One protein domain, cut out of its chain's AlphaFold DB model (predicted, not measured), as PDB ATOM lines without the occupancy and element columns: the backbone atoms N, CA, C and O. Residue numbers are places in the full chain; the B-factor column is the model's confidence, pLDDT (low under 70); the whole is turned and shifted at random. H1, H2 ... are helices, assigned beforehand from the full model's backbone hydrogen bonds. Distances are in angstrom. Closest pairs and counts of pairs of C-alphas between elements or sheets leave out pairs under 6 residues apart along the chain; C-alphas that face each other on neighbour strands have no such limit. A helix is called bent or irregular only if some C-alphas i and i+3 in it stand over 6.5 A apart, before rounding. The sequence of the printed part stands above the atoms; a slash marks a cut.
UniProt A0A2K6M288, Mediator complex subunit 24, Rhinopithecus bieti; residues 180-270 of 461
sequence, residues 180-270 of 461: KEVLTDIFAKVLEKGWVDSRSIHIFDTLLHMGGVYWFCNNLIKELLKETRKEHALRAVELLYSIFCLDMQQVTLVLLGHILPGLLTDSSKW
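This is residues 180 to 270 of the 461 residues of the protein "Mediator complex subunit 24" of Rhinopithecus bieti (UniProt A0A2K6M288). The longest helix, H2, is sharply bent into two arms, and each arm makes a helical hairpin with a neighbour, H2a with H1 and H2b with H3; the second hairpin packs steeply on H1. H4 crosses the first part of H2b on its way outward, and residues 261 to 270 stick out as a free end. The printed part has 91 residues with four named helices, H1, H2, H3 and H4 in chain order, and no named strand; the class is all helix. It is compact, with a radius of gyration of the C-alphas of 12.7 A, and spans 37 by 30 by 22 A.

H2, residues 198 to 224, was assigned as one helix by its hydrogen bonds, but it is bent: C-alphas 210 and 213 are 9.1 A apart. Its arms are H2a, residues 198 to 210, 18.4 A long, and H2b, residues 213 to 224, 16.5 A long. H1, residues 180 to 193, begins at C-alpha 180 (319.517, 366.703, 299.190) and is 19.9 A long. H3, residues 230 to 244, is 20.7 A long. H4, residues 248 to 265, is 24.2 A long and ends at C-alpha 265 (313.213, 358.259, 321.934). H4 has a kink of 28 degrees near residue 255 and is only just irregular, with C-alphas 257 and 260 6.9 A apart.

The hub is the bent helix, which touches H1, H3 and H4. H2a and H2b only just touch, and only at the corner, with 3 pairs of C-alphas within 8 A and a steep tilt of 55 degrees. H2b and H3 form a hairpin, at a shallow tilt of 15 degrees, opposite ways; their closest C-alphas, of Leu 224 and Ala 236, are 6.4 A apart. H2b touches H4 with residues 213 to 218 alone, at a steep tilt of 60 degrees; the closest C-alphas, of Tyr 214 and Val 254, are 6.0 A apart. H1 and H2a form a hairpin at a shallow tilt of 27 degrees, closest at the C-alphas of Ile 186 and Ser 200, 6.7 A apart. H1 touches H3 with residues 190 to 191 alone, at a steep tilt of 63 degrees; the C-alphas of Leu 191 and Ala 236, the closest, are 6.3 A apart. H1 and H4 are apart, as are H2a and H4. In H1, H2a, H2b and H3 every O i to N i+4 pair is within hydrogen-bond range; in H4 11 of 14 are.

The two C-alphas farthest apart, those of Ser 198 and Ser 267, are 38.9 A apart. Residues 261 to 270, of which 261 to 265 belong to H4, stand free; the body without them spans 27 by 27 by 21 A. The printed part has no cut, and its three links are tight. The mean pLDDT of the printed part is 90.2, and residue 211 is under 70.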
ATOM      1  N   LYS A 180     319.319 366.210 297.820       87.25
ATOM      2  CA  LYS A 180     319.517 366.703 299.190       87.25
ATOM      3  C   LYS A 180     320.278 368.026 299.220       87.25
ATOM      4  O   LYS A 180     319.923 368.919 299.988       87.25
ATOM      5  N   GLU A 181     321.304 368.162 298.386       89.12
ATOM      6  CA  GLU A 181     322.049 369.416 298.264       89.12
ATOM      7  C   GLU A 181     321.163 370.507 297.679       89.12
ATOM      8  O   GLU A 181     321.179 371.635 298.162       89.12
ATOM      9  N   VAL A 182     320.337 370.157 296.687       90.25
ATOM     10  CA  VAL A 182     319.365 371.088 296.105       90.25
ATOM     11  C   VAL A 182     318.356 371.550 297.156       90.25
ATOM     12  O   VAL A 182     318.098 372.746 297.238       90.25
ATOM     13  N   LEU A 183     317.833 370.638 297.986       93.69
ATOM     14  CA  LEU A 183     316.931 370.960 299.098       93.69
ATOM     15  C   LEU A 183     317.587 371.907 300.111       93.69
ATOM     16  O   LEU A 183     316.976 372.890 300.520       93.69
ATOM     17  N   THR A 184     318.834 371.625 300.486       94.38
ATOM     18  CA  THR A 184     319.587 372.438 301.451       94.38
ATOM     19  C   THR A 184     319.838 373.846 300.899       94.38
ATOM     20  O   THR A 184     319.566 374.836 301.571       94.38
ATOM     21  N   ASP A 185     320.292 373.944 299.646       94.50
ATOM     22  CA  ASP A 185     320.577 375.211 298.964       94.50
ATOM     23  C   ASP A 185     319.314 376.063 298.766       94.50
ATOM     24  O   ASP A 185     319.320 377.264 299.044       94.50
ATOM     25  N   ILE A 186     318.209 375.459 298.311       94.81
ATOM     26  CA  ILE A 186     316.962 376.202 298.099       94.81
ATOM     27  C   ILE A 186     316.347 376.652 299.427       94.81
ATOM     28  O   ILE A 186     315.877 377.785 299.517       94.81
ATOM     29  N   PHE A 187     316.392 375.814 300.468       96.50
ATOM     30  CA  PHE A 187     315.870 376.176 301.783       96.50
ATOM     31  C   PHE A 187     316.685 377.300 302.426       96.50
ATOM     32  O   PHE A 187     316.093 378.274 302.882       96.50
ATOM     33  N   ALA A 188     318.020 377.240 302.364       95.56
ATOM     34  CA  ALA A 188     318.886 378.313 302.854       95.56
ATOM     35  C   ALA A 188     318.577 379.657 302.168       95.56
ATOM     36  O   ALA A 188     318.373 380.669 302.836       95.56
ATOM     37  N   LYS A 189     318.428 379.662 300.835       95.00
ATOM     38  CA  LYS A 189     318.060 380.870 300.073       95.00
ATOM     39  C   LYS A 189     316.697 381.427 300.472       95.00
ATOM     40  O   LYS A 189     316.521 382.642 300.541       95.00
ATOM     41  N   VAL A 190     315.717 380.555 300.688       95.81
ATOM     42  CA  VAL A 190     314.366 380.945 301.109       95.81
ATOM     43  C   VAL A 190     314.375 381.487 302.539       95.81
ATOM     44  O   VAL A 190     313.712 382.488 302.806       95.81
ATOM     45  N   LEU A 191     315.171 380.902 303.434       94.81
ATOM     46  CA  LEU A 191     315.340 381.360 304.812       94.81
ATOM     47  C   LEU A 191     316.000 382.745 304.888       94.81
ATOM     48  O   LEU A 191     315.516 383.628 305.604       94.81
ATOM     49  N   GLU A 192     317.052 382.964 304.096       94.44
ATOM     50  CA  GLU A 192     317.714 384.267 303.971       94.44
ATOM     51  C   GLU A 192     316.756 385.338 303.436       94.44
ATOM     52  O   GLU A 192     316.675 386.433 303.998       94.44
ATOM     53  N   LYS A 193     315.985 385.009 302.389       93.62
ATOM     54  CA  LYS A 193     314.970 385.904 301.814       93.62
ATOM     55  C   LYS A 193     313.801 386.168 302.768       93.62
ATOM     56  O   LYS A 193     313.247 387.262 302.747       93.62
ATOM     57  N   GLY A 194     313.400 385.173 303.558       92.62
ATOM     58  CA  GLY A 194     312.230 385.216 304.437       92.62
ATOM     59  C   GLY A 194     310.880 384.990 303.750       92.62
ATOM     60  O   GLY A 194     309.849 385.209 304.373       92.62
ATOM     61  N   TRP A 195     310.856 384.550 302.489       91.00
ATOM     62  CA  TRP A 195     309.624 384.203 301.769       91.00
ATOM     63  C   TRP A 195     309.896 383.173 300.669       91.00
ATOM     64  O   TRP A 195     311.009 383.080 300.144       91.00
ATOM     65  N   VAL A 196     308.866 382.403 300.307       91.94
ATOM     66  CA  VAL A 196     308.951 381.371 299.267       91.94
ATOM     67  C   VAL A 196     308.460 381.943 297.934       91.94
ATOM     68  O   VAL A 196     307.289 382.290 297.795       91.94
ATOM     69  N   ASP A 197     309.348 382.046 296.943       90.19
ATOM     70  CA  ASP A 197     308.974 382.460 295.586       90.19
ATOM     71  C   ASP A 197     308.382 381.291 294.769       90.19
ATOM     72  O   ASP A 197     308.559 380.115 295.094       90.19
ATOM     73  N   SER A 198     307.666 381.605 293.682       88.31
ATOM     74  CA  SER A 198     306.991 380.594 292.845       88.31
ATOM     75  C   SER A 198     307.955 379.519 292.324       88.31
ATOM     76  O   SER A 198     307.612 378.337 292.306       88.31
ATOM     77  N   ARG A 199     309.189 379.899 291.968       89.19
ATOM     78  CA  ARG A 199     310.213 378.948 291.521       89.19
ATOM     79  C   ARG A 199     310.614 377.988 292.641       89.19
ATOM     80  O   ARG A 199     310.700 376.789 292.389       89.19
ATOM     81  N   SER A 200     310.837 378.491 293.854       91.38
ATOM     82  CA  SER A 200     311.183 377.663 295.014       91.38
ATOM     83  C   SER A 200     310.052 376.701 295.369       91.38
ATOM     84  O   SER A 200     310.328 375.538 295.637       91.38
ATOM     85  N   ILE A 201     308.786 377.130 295.279       90.25
ATOM     86  CA  ILE A 201     307.620 376.251 295.488       90.25
ATOM     87  C   ILE A 201     307.632 375.074 294.505       90.25
ATOM     88  O   ILE A 201     307.479 373.934 294.929       90.25
ATOM     89  N   HIS A 202     307.855 375.320 293.211       86.62
ATOM     90  CA  HIS A 202     307.919 374.236 292.223       86.62
ATOM     91  C   HIS A 202     309.105 373.290 292.451       86.62
ATOM     92  O   HIS A 202     308.980 372.083 292.236       86.62
ATOM     93  N   ILE A 203     310.246 373.813 292.912       88.69
ATOM     94  CA  ILE A 203     311.395 372.982 293.291       88.69
ATOM     95  C   ILE A 203     311.036 372.115 294.503       88.69
ATOM     96  O   ILE A 203     311.267 370.911 294.460       88.69
ATOM     97  N   PHE A 204     310.428 372.682 295.550       91.44
ATOM     98  CA  PHE A 204     309.985 371.919 296.719       91.44
ATOM     99  C   PHE A 204     308.947 370.853 296.367       91.44
ATOM    100  O   PHE A 204     309.079 369.724 296.822       91.44
ATOM    101  N   ASP A 205     307.968 371.171 295.517       84.31
ATOM    102  CA  ASP A 205     306.989 370.196 295.028       84.31
ATOM    103  C   ASP A 205     307.689 369.066 294.257       84.31
ATOM    104  O   ASP A 205     307.448 367.892 294.523       84.31
ATOM    105  N   THR A 206     308.655 369.385 293.390       81.75
ATOM    106  CA  THR A 206     309.446 368.365 292.678       81.75
ATOM    107  C   THR A 206     310.247 367.486 293.645       81.75
ATOM    108  O   THR A 206     310.253 366.265 293.515       81.75
ATOM    109  N   LEU A 207     310.900 368.088 294.643       84.56
ATOM    110  CA  LEU A 207     311.669 367.374 295.665       84.56
ATOM    111  C   LEU A 207     310.782 366.470 296.533       84.56
ATOM    112  O   LEU A 207     311.196 365.362 296.870       84.56
ATOM    113  N   LEU A 208     309.568 366.919 296.860       82.12
ATOM    114  CA  LEU A 208     308.572 366.135 297.588       82.12
ATOM    115  C   LEU A 208     308.159 364.890 296.794       82.12
ATOM    116  O   LEU A 208     308.120 363.799 297.360       82.12
ATOM    117  N   HIS A 209     307.906 365.030 295.491       74.38
ATOM    118  CA  HIS A 209     307.586 363.886 294.635       74.38
ATOM    119  C   HIS A 209     308.785 362.944 294.471       74.38
ATOM    120  O   HIS A 209     308.607 361.733 294.524       74.38
ATOM    121  N   MET A 210     310.000 363.485 294.315       71.31
ATOM    122  CA  MET A 210     311.227 362.710 294.088       71.31
ATOM    123  C   MET A 210     311.683 361.904 295.305       71.31
ATOM    124  O   MET A 210     311.977 360.721 295.166       71.31
ATOM    125  N   GLY A 211     311.757 362.533 296.480       67.94
ATOM    126  CA  GLY A 211     312.214 361.872 297.706       67.94
ATOM    127  C   GLY A 211     311.099 361.232 298.531       67.94
ATOM    128  O   GLY A 211     311.374 360.443 299.435       67.94
ATOM    129  N   GLY A 212     309.844 361.571 298.249       76.38
ATOM    130  CA  GLY A 212     308.702 361.183 299.063       76.38
ATOM    131  C   GLY A 212     308.568 362.011 300.347       76.38
ATOM    132  O   GLY A 212     309.484 362.708 300.795       76.38
ATOM    133  N   VAL A 213     307.393 361.903 300.971       81.19
ATOM    134  CA  VAL A 213     306.974 362.737 302.114       81.19
ATOM    135  C   VAL A 213     307.923 362.612 303.307       81.19
ATOM    136  O   VAL A 213     308.321 363.623 303.888       81.19
ATOM    137  N   TYR A 214     308.333 361.386 303.655       81.69
ATOM    138  CA  TYR A 214     309.257 361.165 304.770       81.69
ATOM    139  C   TYR A 214     310.605 361.832 304.539       81.69
ATOM    140  O   TYR A 214     311.082 362.546 305.417       81.69
ATOM    141  N   TRP A 215     311.232 361.615 303.379       85.94
ATOM    142  CA  TRP A 215     312.541 362.198 303.094       85.94
ATOM    143  C   TRP A 215     312.465 363.719 303.101       85.94
ATOM    144  O   TRP A 215     313.302 364.372 303.724       85.94
ATOM    145  N   PHE A 216     311.444 364.271 302.448       87.88
ATOM    146  CA  PHE A 216     311.244 365.707 302.338       87.88
ATOM    147  C   PHE A 216     311.093 366.355 303.717       87.88
ATOM    148  O   PHE A 216     311.864 367.245 304.072       87.88
ATOM    149  N   CYS A 217     310.167 365.838 304.534       91.88
ATOM    150  CA  CYS A 217     309.938 366.333 305.886       91.88
ATOM    151  C   CYS A 217     311.186 366.147 306.765       91.88
ATOM    152  O   CYS A 217     311.671 367.103 307.361       91.88
ATOM    153  N   ASN A 218     311.787 364.954 306.783       91.06
ATOM    154  CA  ASN A 218     312.955 364.652 307.613       91.06
ATOM    155  C   ASN A 218     314.164 365.542 307.293       91.06
ATOM    156  O   ASN A 218     314.852 365.980 308.211       91.06
ATOM    157  N   ASN A 219     314.446 365.818 306.017       93.12
ATOM    158  CA  ASN A 219     315.567 366.690 305.664       93.12
ATOM    159  C   ASN A 219     315.279 368.156 306.001       93.12
ATOM    160  O   ASN A 219     316.164 368.820 306.525       93.12
ATOM    161  N   LEU A 220     314.052 368.641 305.809       96.88
ATOM    162  CA  LEU A 220     313.681 370.000 306.212       96.88
ATOM    163  C   LEU A 220     313.705 370.196 307.735       96.88
ATOM    164  O   LEU A 220     314.199 371.215 308.211       96.88
ATOM    165  N   ILE A 221     313.259 369.203 308.513       96.88
ATOM    166  CA  ILE A 221     313.406 369.229 309.976       96.88
ATOM    167  C   ILE A 221     314.885 369.210 310.372       96.88
ATOM    168  O   ILE A 221     315.276 369.933 311.280       96.88
ATOM    169  N   LYS A 222     315.742 368.449 309.681       95.25
ATOM    170  CA  LYS A 222     317.192 368.509 309.928       95.25
ATOM    171  C   LYS A 222     317.775 369.890 309.650       95.25
ATOM    172  O   LYS A 222     318.663 370.288 310.393       95.25
ATOM    173  N   GLU A 223     317.308 370.608 308.630       96.25
ATOM    174  CA  GLU A 223     317.728 371.997 308.412       96.25
ATOM    175  C   GLU A 223     317.247 372.915 309.548       96.25
ATOM    176  O   GLU A 223     318.054 373.666 310.082       96.25
ATOM    177  N   LEU A 224     315.997 372.781 310.012       96.56
ATOM    178  CA  LEU A 224     315.500 373.518 311.186       96.56
ATOM    179  C   LEU A 224     316.355 373.263 312.436       96.56
ATOM    180  O   LEU A 224     316.687 374.192 313.165       96.56
ATOM    181  N   LEU A 225     316.726 372.003 312.682       95.19
ATOM    182  CA  LEU A 225     317.497 371.608 313.862       95.19
ATOM    183  C   LEU A 225     318.961 372.086 313.840       95.19
ATOM    184  O   LEU A 225     319.636 372.005 314.865       95.19
ATOM    185  N   LYS A 226     319.464 372.588 312.703       94.69
ATOM    186  CA  LYS A 226     320.791 373.223 312.617       94.69
ATOM    187  C   LYS A 226     320.779 374.684 313.066       94.69
ATOM    188  O   LYS A 226     321.850 375.251 313.287       94.69
ATOM    189  N   GLU A 227     319.606 375.304 313.180       93.75
ATOM    190  CA  GLU A 227     319.508 376.723 313.496       93.75
ATOM    191  C   GLU A 227     319.915 377.011 314.939       93.75
ATOM    192  O   GLU A 227     319.352 376.479 315.891       93.75
ATOM    193  N   THR A 228     320.883 377.911 315.109       91.56
ATOM    194  CA  THR A 228     321.397 378.325 316.428       91.56
ATOM    195  C   THR A 228     320.836 379.665 316.890       91.56
ATOM    196  O   THR A 228     320.945 380.019 318.063       91.56
ATOM    197  N   ARG A 229     320.223 380.435 315.981       91.88
ATOM    198  CA  ARG A 229     319.671 381.766 316.264       91.88
ATOM    199  C   ARG A 229     318.154 381.700 316.358       91.88
ATOM    200  O   ARG A 229     317.498 381.288 315.407       91.88
ATOM    201  N   LYS A 230     317.594 382.205 317.461       92.12
ATOM    202  CA  LYS A 230     316.143 382.212 317.724       92.12
ATOM    203  C   LYS A 230     315.321 382.833 316.588       92.12
ATOM    204  O   LYS A 230     314.301 382.280 316.201       92.12
ATOM    205  N   GLU A 231     315.776 383.953 316.031       92.19
ATOM    206  CA  GLU A 231     315.085 384.639 314.928       92.19
ATOM    207  C   GLU A 231     315.013 383.787 313.654       92.19
ATOM    208  O   GLU A 231     313.974 383.741 312.999       92.19
ATOM    209  N   HIS A 232     316.103 383.090 313.320       92.56
ATOM    210  CA  HIS A 232     316.159 382.211 312.148       92.56
ATOM    211  C   HIS A 232     315.342 380.945 312.375       92.56
ATOM    212  O   HIS A 232     314.598 380.551 311.486       92.56
ATOM    213  N   ALA A 233     315.389 380.376 313.581       94.81
ATOM    214  CA  ALA A 233     314.573 379.224 313.944       94.81
ATOM    215  C   ALA A 233     313.067 379.532 313.842       94.81
ATOM    216  O   ALA A 233     312.324 378.757 313.249       94.81
ATOM    217  N   LEU A 234     312.607 380.687 314.344       94.38
ATOM    218  CA  LEU A 234     311.200 381.095 314.228       94.38
ATOM    219  C   LEU A 234     310.792 381.382 312.778       94.38
ATOM    220  O   LEU A 234     309.748 380.914 312.332       94.38
ATOM    221  N   ARG A 235     311.636 382.080 312.012       95.56
ATOM    222  CA  ARG A 235     311.395 382.300 310.579       95.56
ATOM    223  C   ARG A 235     311.324 380.978 309.809       95.56
ATOM    224  O   ARG A 235     310.484 380.819 308.926       95.56
ATOM    225  N   ALA A 236     312.181 380.018 310.148       96.81
ATOM    226  CA  ALA A 236     312.156 378.686 309.565       96.81
ATOM    227  C   ALA A 236     310.829 377.970 309.858       96.81
ATOM    228  O   ALA A 236     310.308 377.322 308.957       96.81
ATOM    229  N   VAL A 237     310.231 378.131 311.046       96.69
ATOM    230  CA  VAL A 237     308.897 377.577 311.355       96.69
ATOM    231  C   VAL A 237     307.833 378.119 310.404       96.69
ATOM    232  O   VAL A 237     307.104 377.333 309.808       96.69
ATOM    233  N   GLU A 238     307.765 379.436 310.210       95.19
ATOM    234  CA  GLU A 238     306.770 380.066 309.326       95.19
ATOM    235  C   GLU A 238     306.921 379.608 307.867       95.19
ATOM    236  O   GLU A 238     305.940 379.287 307.182       95.19
ATOM    237  N   LEU A 239     308.168 379.526 307.395       96.69
ATOM    238  CA  LEU A 239     308.489 379.066 306.046       96.69
ATOM    239  C   LEU A 239     308.185 377.579 305.867       96.69
ATOM    240  O   LEU A 239     307.559 377.203 304.879       96.69
ATOM    241  N   LEU A 240     308.586 376.734 306.817       97.31
ATOM    242  CA  LEU A 240     308.336 375.296 306.772       97.31
ATOM    243  C   LEU A 240     306.852 374.981 306.853       97.31
ATOM    244  O   LEU A 240     306.376 374.169 306.069       97.31
ATOM    245  N   TYR A 241     306.109 375.664 307.719       95.44
ATOM    246  CA  TYR A 241     304.659 375.536 307.782       95.44
ATOM    247  C   TYR A 241     304.012 375.870 306.425       95.44
ATOM    248  O   TYR A 241     303.176 375.113 305.932       95.44
ATOM    249  N   SER A 242     304.479 376.934 305.761       93.75
ATOM    250  CA  SER A 242     304.025 377.311 304.414       93.75
ATOM    251  C   SER A 242     304.397 376.273 303.345       93.75
ATOM    252  O   SER A 242     303.580 375.959 302.483       93.75
ATOM    253  N   ILE A 243     305.611 375.716 303.396       95.44
ATOM    254  CA  ILE A 243     306.078 374.667 302.475       95.44
ATOM    255  C   ILE A 243     305.299 373.363 302.702       95.44
ATOM    256  O   ILE A 243     304.931 372.682 301.746       95.44
ATOM    257  N   PHE A 244     304.993 373.017 303.952       95.19
ATOM    258  CA  PHE A 244     304.257 371.804 304.312       95.19
ATOM    259  C   PHE A 244     302.808 371.829 303.821       95.19
ATOM    260  O   PHE A 244     302.226 370.768 303.616       95.19
ATOM    261  N   CYS A 245     302.248 373.002 303.503       91.38
ATOM    262  CA  CYS A 245     300.959 373.114 302.817       91.38
ATOM    263  C   CYS A 245     300.919 372.432 301.434       91.38
ATOM    264  O   CYS A 245     299.823 372.196 300.929       91.38
ATOM    265  N   LEU A 246     302.068 372.077 300.835       88.75
ATOM    266  CA  LEU A 246     302.128 371.244 299.624       88.75
ATOM    267  C   LEU A 246     301.465 369.867 299.818       88.75
ATOM    268  O   LEU A 246     300.859 369.347 298.877       88.75
ATOM    269  N   ASP A 247     301.564 369.296 301.025       84.88
ATOM    270  CA  ASP A 247     300.879 368.065 301.440       84.88
ATOM    271  C   ASP A 247     300.732 368.006 302.975       84.88
ATOM    272  O   ASP A 247     301.358 367.202 303.669       84.88
ATOM    273  N   MET A 248     299.909 368.908 303.524       89.44
ATOM    274  CA  MET A 248     299.805 369.118 304.976       89.44
ATOM    275  C   MET A 248     299.424 367.838 305.730       89.44
ATOM    276  O   MET A 248     299.974 367.561 306.794       89.44
ATOM    277  N   GLN A 249     298.511 367.037 305.177       84.88
ATOM    278  CA  GLN A 249     298.020 365.825 305.832       84.88
ATOM    279  C   GLN A 249     299.123 364.772 305.952       84.88
ATOM    280  O   GLN A 249     299.423 364.324 307.059       84.88
ATOM    281  N   GLN A 250     299.766 364.406 304.838       82.75
ATOM    282  CA  GLN A 250     300.795 363.367 304.846       82.75
ATOM    283  C   GLN A 250     302.040 363.822 305.609       82.75
ATOM    284  O   GLN A 250     302.608 363.054 306.387       82.75
ATOM    285  N   VAL A 251     302.442 365.087 305.451       88.31
ATOM    286  CA  VAL A 251     303.588 365.642 306.180       88.31
ATOM    287  C   VAL A 251     303.330 365.648 307.688       88.31
ATOM    288  O   VAL A 251     304.227 365.286 308.449       88.31
ATOM    289  N   THR A 252     302.112 365.978 308.132       90.44
ATOM    290  CA  THR A 252     301.746 365.943 309.558       90.44
ATOM    291  C   THR A 252     301.793 364.522 310.117       90.44
ATOM    292  O   THR A 252     302.354 364.312 311.193       90.44
ATOM    293  N   LEU A 253     301.262 363.532 309.389       87.12
ATOM    294  CA  LEU A 253     301.315 362.124 309.804       87.12
ATOM    295  C   LEU A 253     302.759 361.638 309.965       87.12
ATOM    296  O   LEU A 253     303.096 361.017 310.969       87.12
ATOM    297  N   VAL A 254     303.628 361.974 309.011       86.62
ATOM    298  CA  VAL A 254     305.057 361.643 309.053       86.62
ATOM    299  C   VAL A 254     305.775 362.345 310.207       86.62
ATOM    300  O   VAL A 254     306.551 361.714 310.932       86.62
ATOM    301  N   LEU A 255     305.531 363.648 310.378       93.25
ATOM    302  CA  LEU A 255     306.177 364.462 311.403       93.25
ATOM    303  C   LEU A 255     305.848 363.931 312.797       93.25
ATOM    304  O   LEU A 255     306.758 363.652 313.575       93.25
ATOM    305  N   LEU A 256     304.560 363.750 313.091       91.88
ATOM    306  CA  LEU A 256     304.079 363.351 314.413       91.88
ATOM    307  C   LEU A 256     304.199 361.842 314.663       91.88
ATOM    308  O   LEU A 256     304.361 361.428 315.806       91.88
ATOM    309  N   GLY A 257     304.118 361.020 313.615       84.75
ATOM    310  CA  GLY A 257     304.113 359.558 313.721       84.75
ATOM    311  C   GLY A 257     305.493 358.909 313.668       84.75
ATOM    312  O   GLY A 257     305.671 357.835 314.241       84.75
ATOM    313  N   HIS A 258     306.475 359.542 313.017       83.44
ATOM    314  CA  HIS A 258     307.795 358.938 312.806       83.44
ATOM    315  C   HIS A 258     308.955 359.846 313.215       83.44
ATOM    316  O   HIS A 258     309.792 359.433 314.019       83.44
ATOM    317  N   ILE A 259     309.020 361.073 312.686       88.06
ATOM    318  CA  ILE A 259     310.184 361.951 312.892       88.06
ATOM    319  C   ILE A 259     310.272 362.384 314.354       88.06
ATOM    320  O   ILE A 259     311.304 362.184 314.993       88.06
ATOM    321  N   LEU A 260     309.186 362.935 314.899       93.12
ATOM    322  CA  LEU A 260     309.166 363.441 316.264       93.12
ATOM    323  C   LEU A 260     309.358 362.319 317.305       93.12
ATOM    324  O   LEU A 260     310.252 362.456 318.142       93.12
ATOM    325  N   PRO A 261     308.648 361.172 317.237       90.94
ATOM    326  CA  PRO A 261     308.936 360.036 318.110       90.94
ATOM    327  C   PRO A 261     310.388 359.558 318.030       90.94
ATOM    328  O   PRO A 261     310.998 359.275 319.059       90.94
ATOM    329  N   GLY A 262     310.967 359.515 316.825       87.50
ATOM    330  CA  GLY A 262     312.366 359.145 316.609       87.50
ATOM    331  C   GLY A 262     313.390 360.152 317.150       87.50
ATOM    332  O   GLY A 262     314.533 359.768 317.393       87.50
ATOM    333  N   LEU A 263     313.017 361.423 317.339       91.44
ATOM    334  CA  LEU A 263     313.846 362.439 318.004       91.44
ATOM    335  C   LEU A 263     313.728 362.368 319.531       91.44
ATOM    336  O   LEU A 263     314.706 362.605 320.233       91.44
ATOM    337  N   LEU A 264     312.540 362.033 320.039       90.25
ATOM    338  CA  LEU A 264     312.261 361.970 321.472       90.25
ATOM    339  C   LEU A 264     312.759 360.679 322.128       90.25
ATOM    340  O   LEU A 264     313.134 360.696 323.296       90.25
ATOM    341  N   THR A 265     312.792 359.567 321.395       88.50
ATOM    342  CA  THR A 265     313.213 358.259 321.934       88.50
ATOM    343  C   THR A 265     314.711 357.988 321.796       88.50
ATOM    344  O   THR A 265     315.265 357.221 322.578       88.50
ATOM    345  N   ASP A 266     315.381 358.620 320.833       87.19
ATOM    346  CA  ASP A 266     316.796 358.387 320.560       87.19
ATOM    347  C   ASP A 266     317.676 359.351 321.362       87.19
ATOM    348  O   ASP A 266     317.771 360.543 321.051       87.19
ATOM    349  N   SER A 267     318.358 358.819 322.377       86.06
ATOM    350  CA  SER A 267     319.213 359.600 323.274       86.06
ATOM    351  C   SER A 267     320.355 360.315 322.555       86.06
ATOM    352  O   SER A 267     320.752 361.403 322.975       86.06
ATOM    353  N   SER A 268     320.832 359.772 321.428       87.56
ATOM    354  CA  SER A 268     321.872 360.410 320.612       87.56
ATOM    355  C   SER A 268     321.388 361.702 319.952       87.56
ATOM    356  O   SER A 268     322.186 362.586 319.643       87.56
ATOM    357  N   LYS A 269     320.072 361.851 319.759       88.00
ATOM    358  CA  LYS A 269     319.479 363.011 319.092       88.00
ATOM    359  C   LYS A 269     319.036 364.100 320.055       88.00
ATOM    360  O   LYS A 269     318.895 365.236 319.612       88.00
ATOM    361  N   TRP A 270     318.902 363.827 321.352       90.94
ATOM    362  CA  TRP A 270     318.370 364.792 322.325       90.94
ATOM    363  C   TRP A 270     319.094 366.140 322.332       90.94
ATOM    364  O   TRP A 270     318.443 367.170 322.449       90.94
TER     365      TRP A 270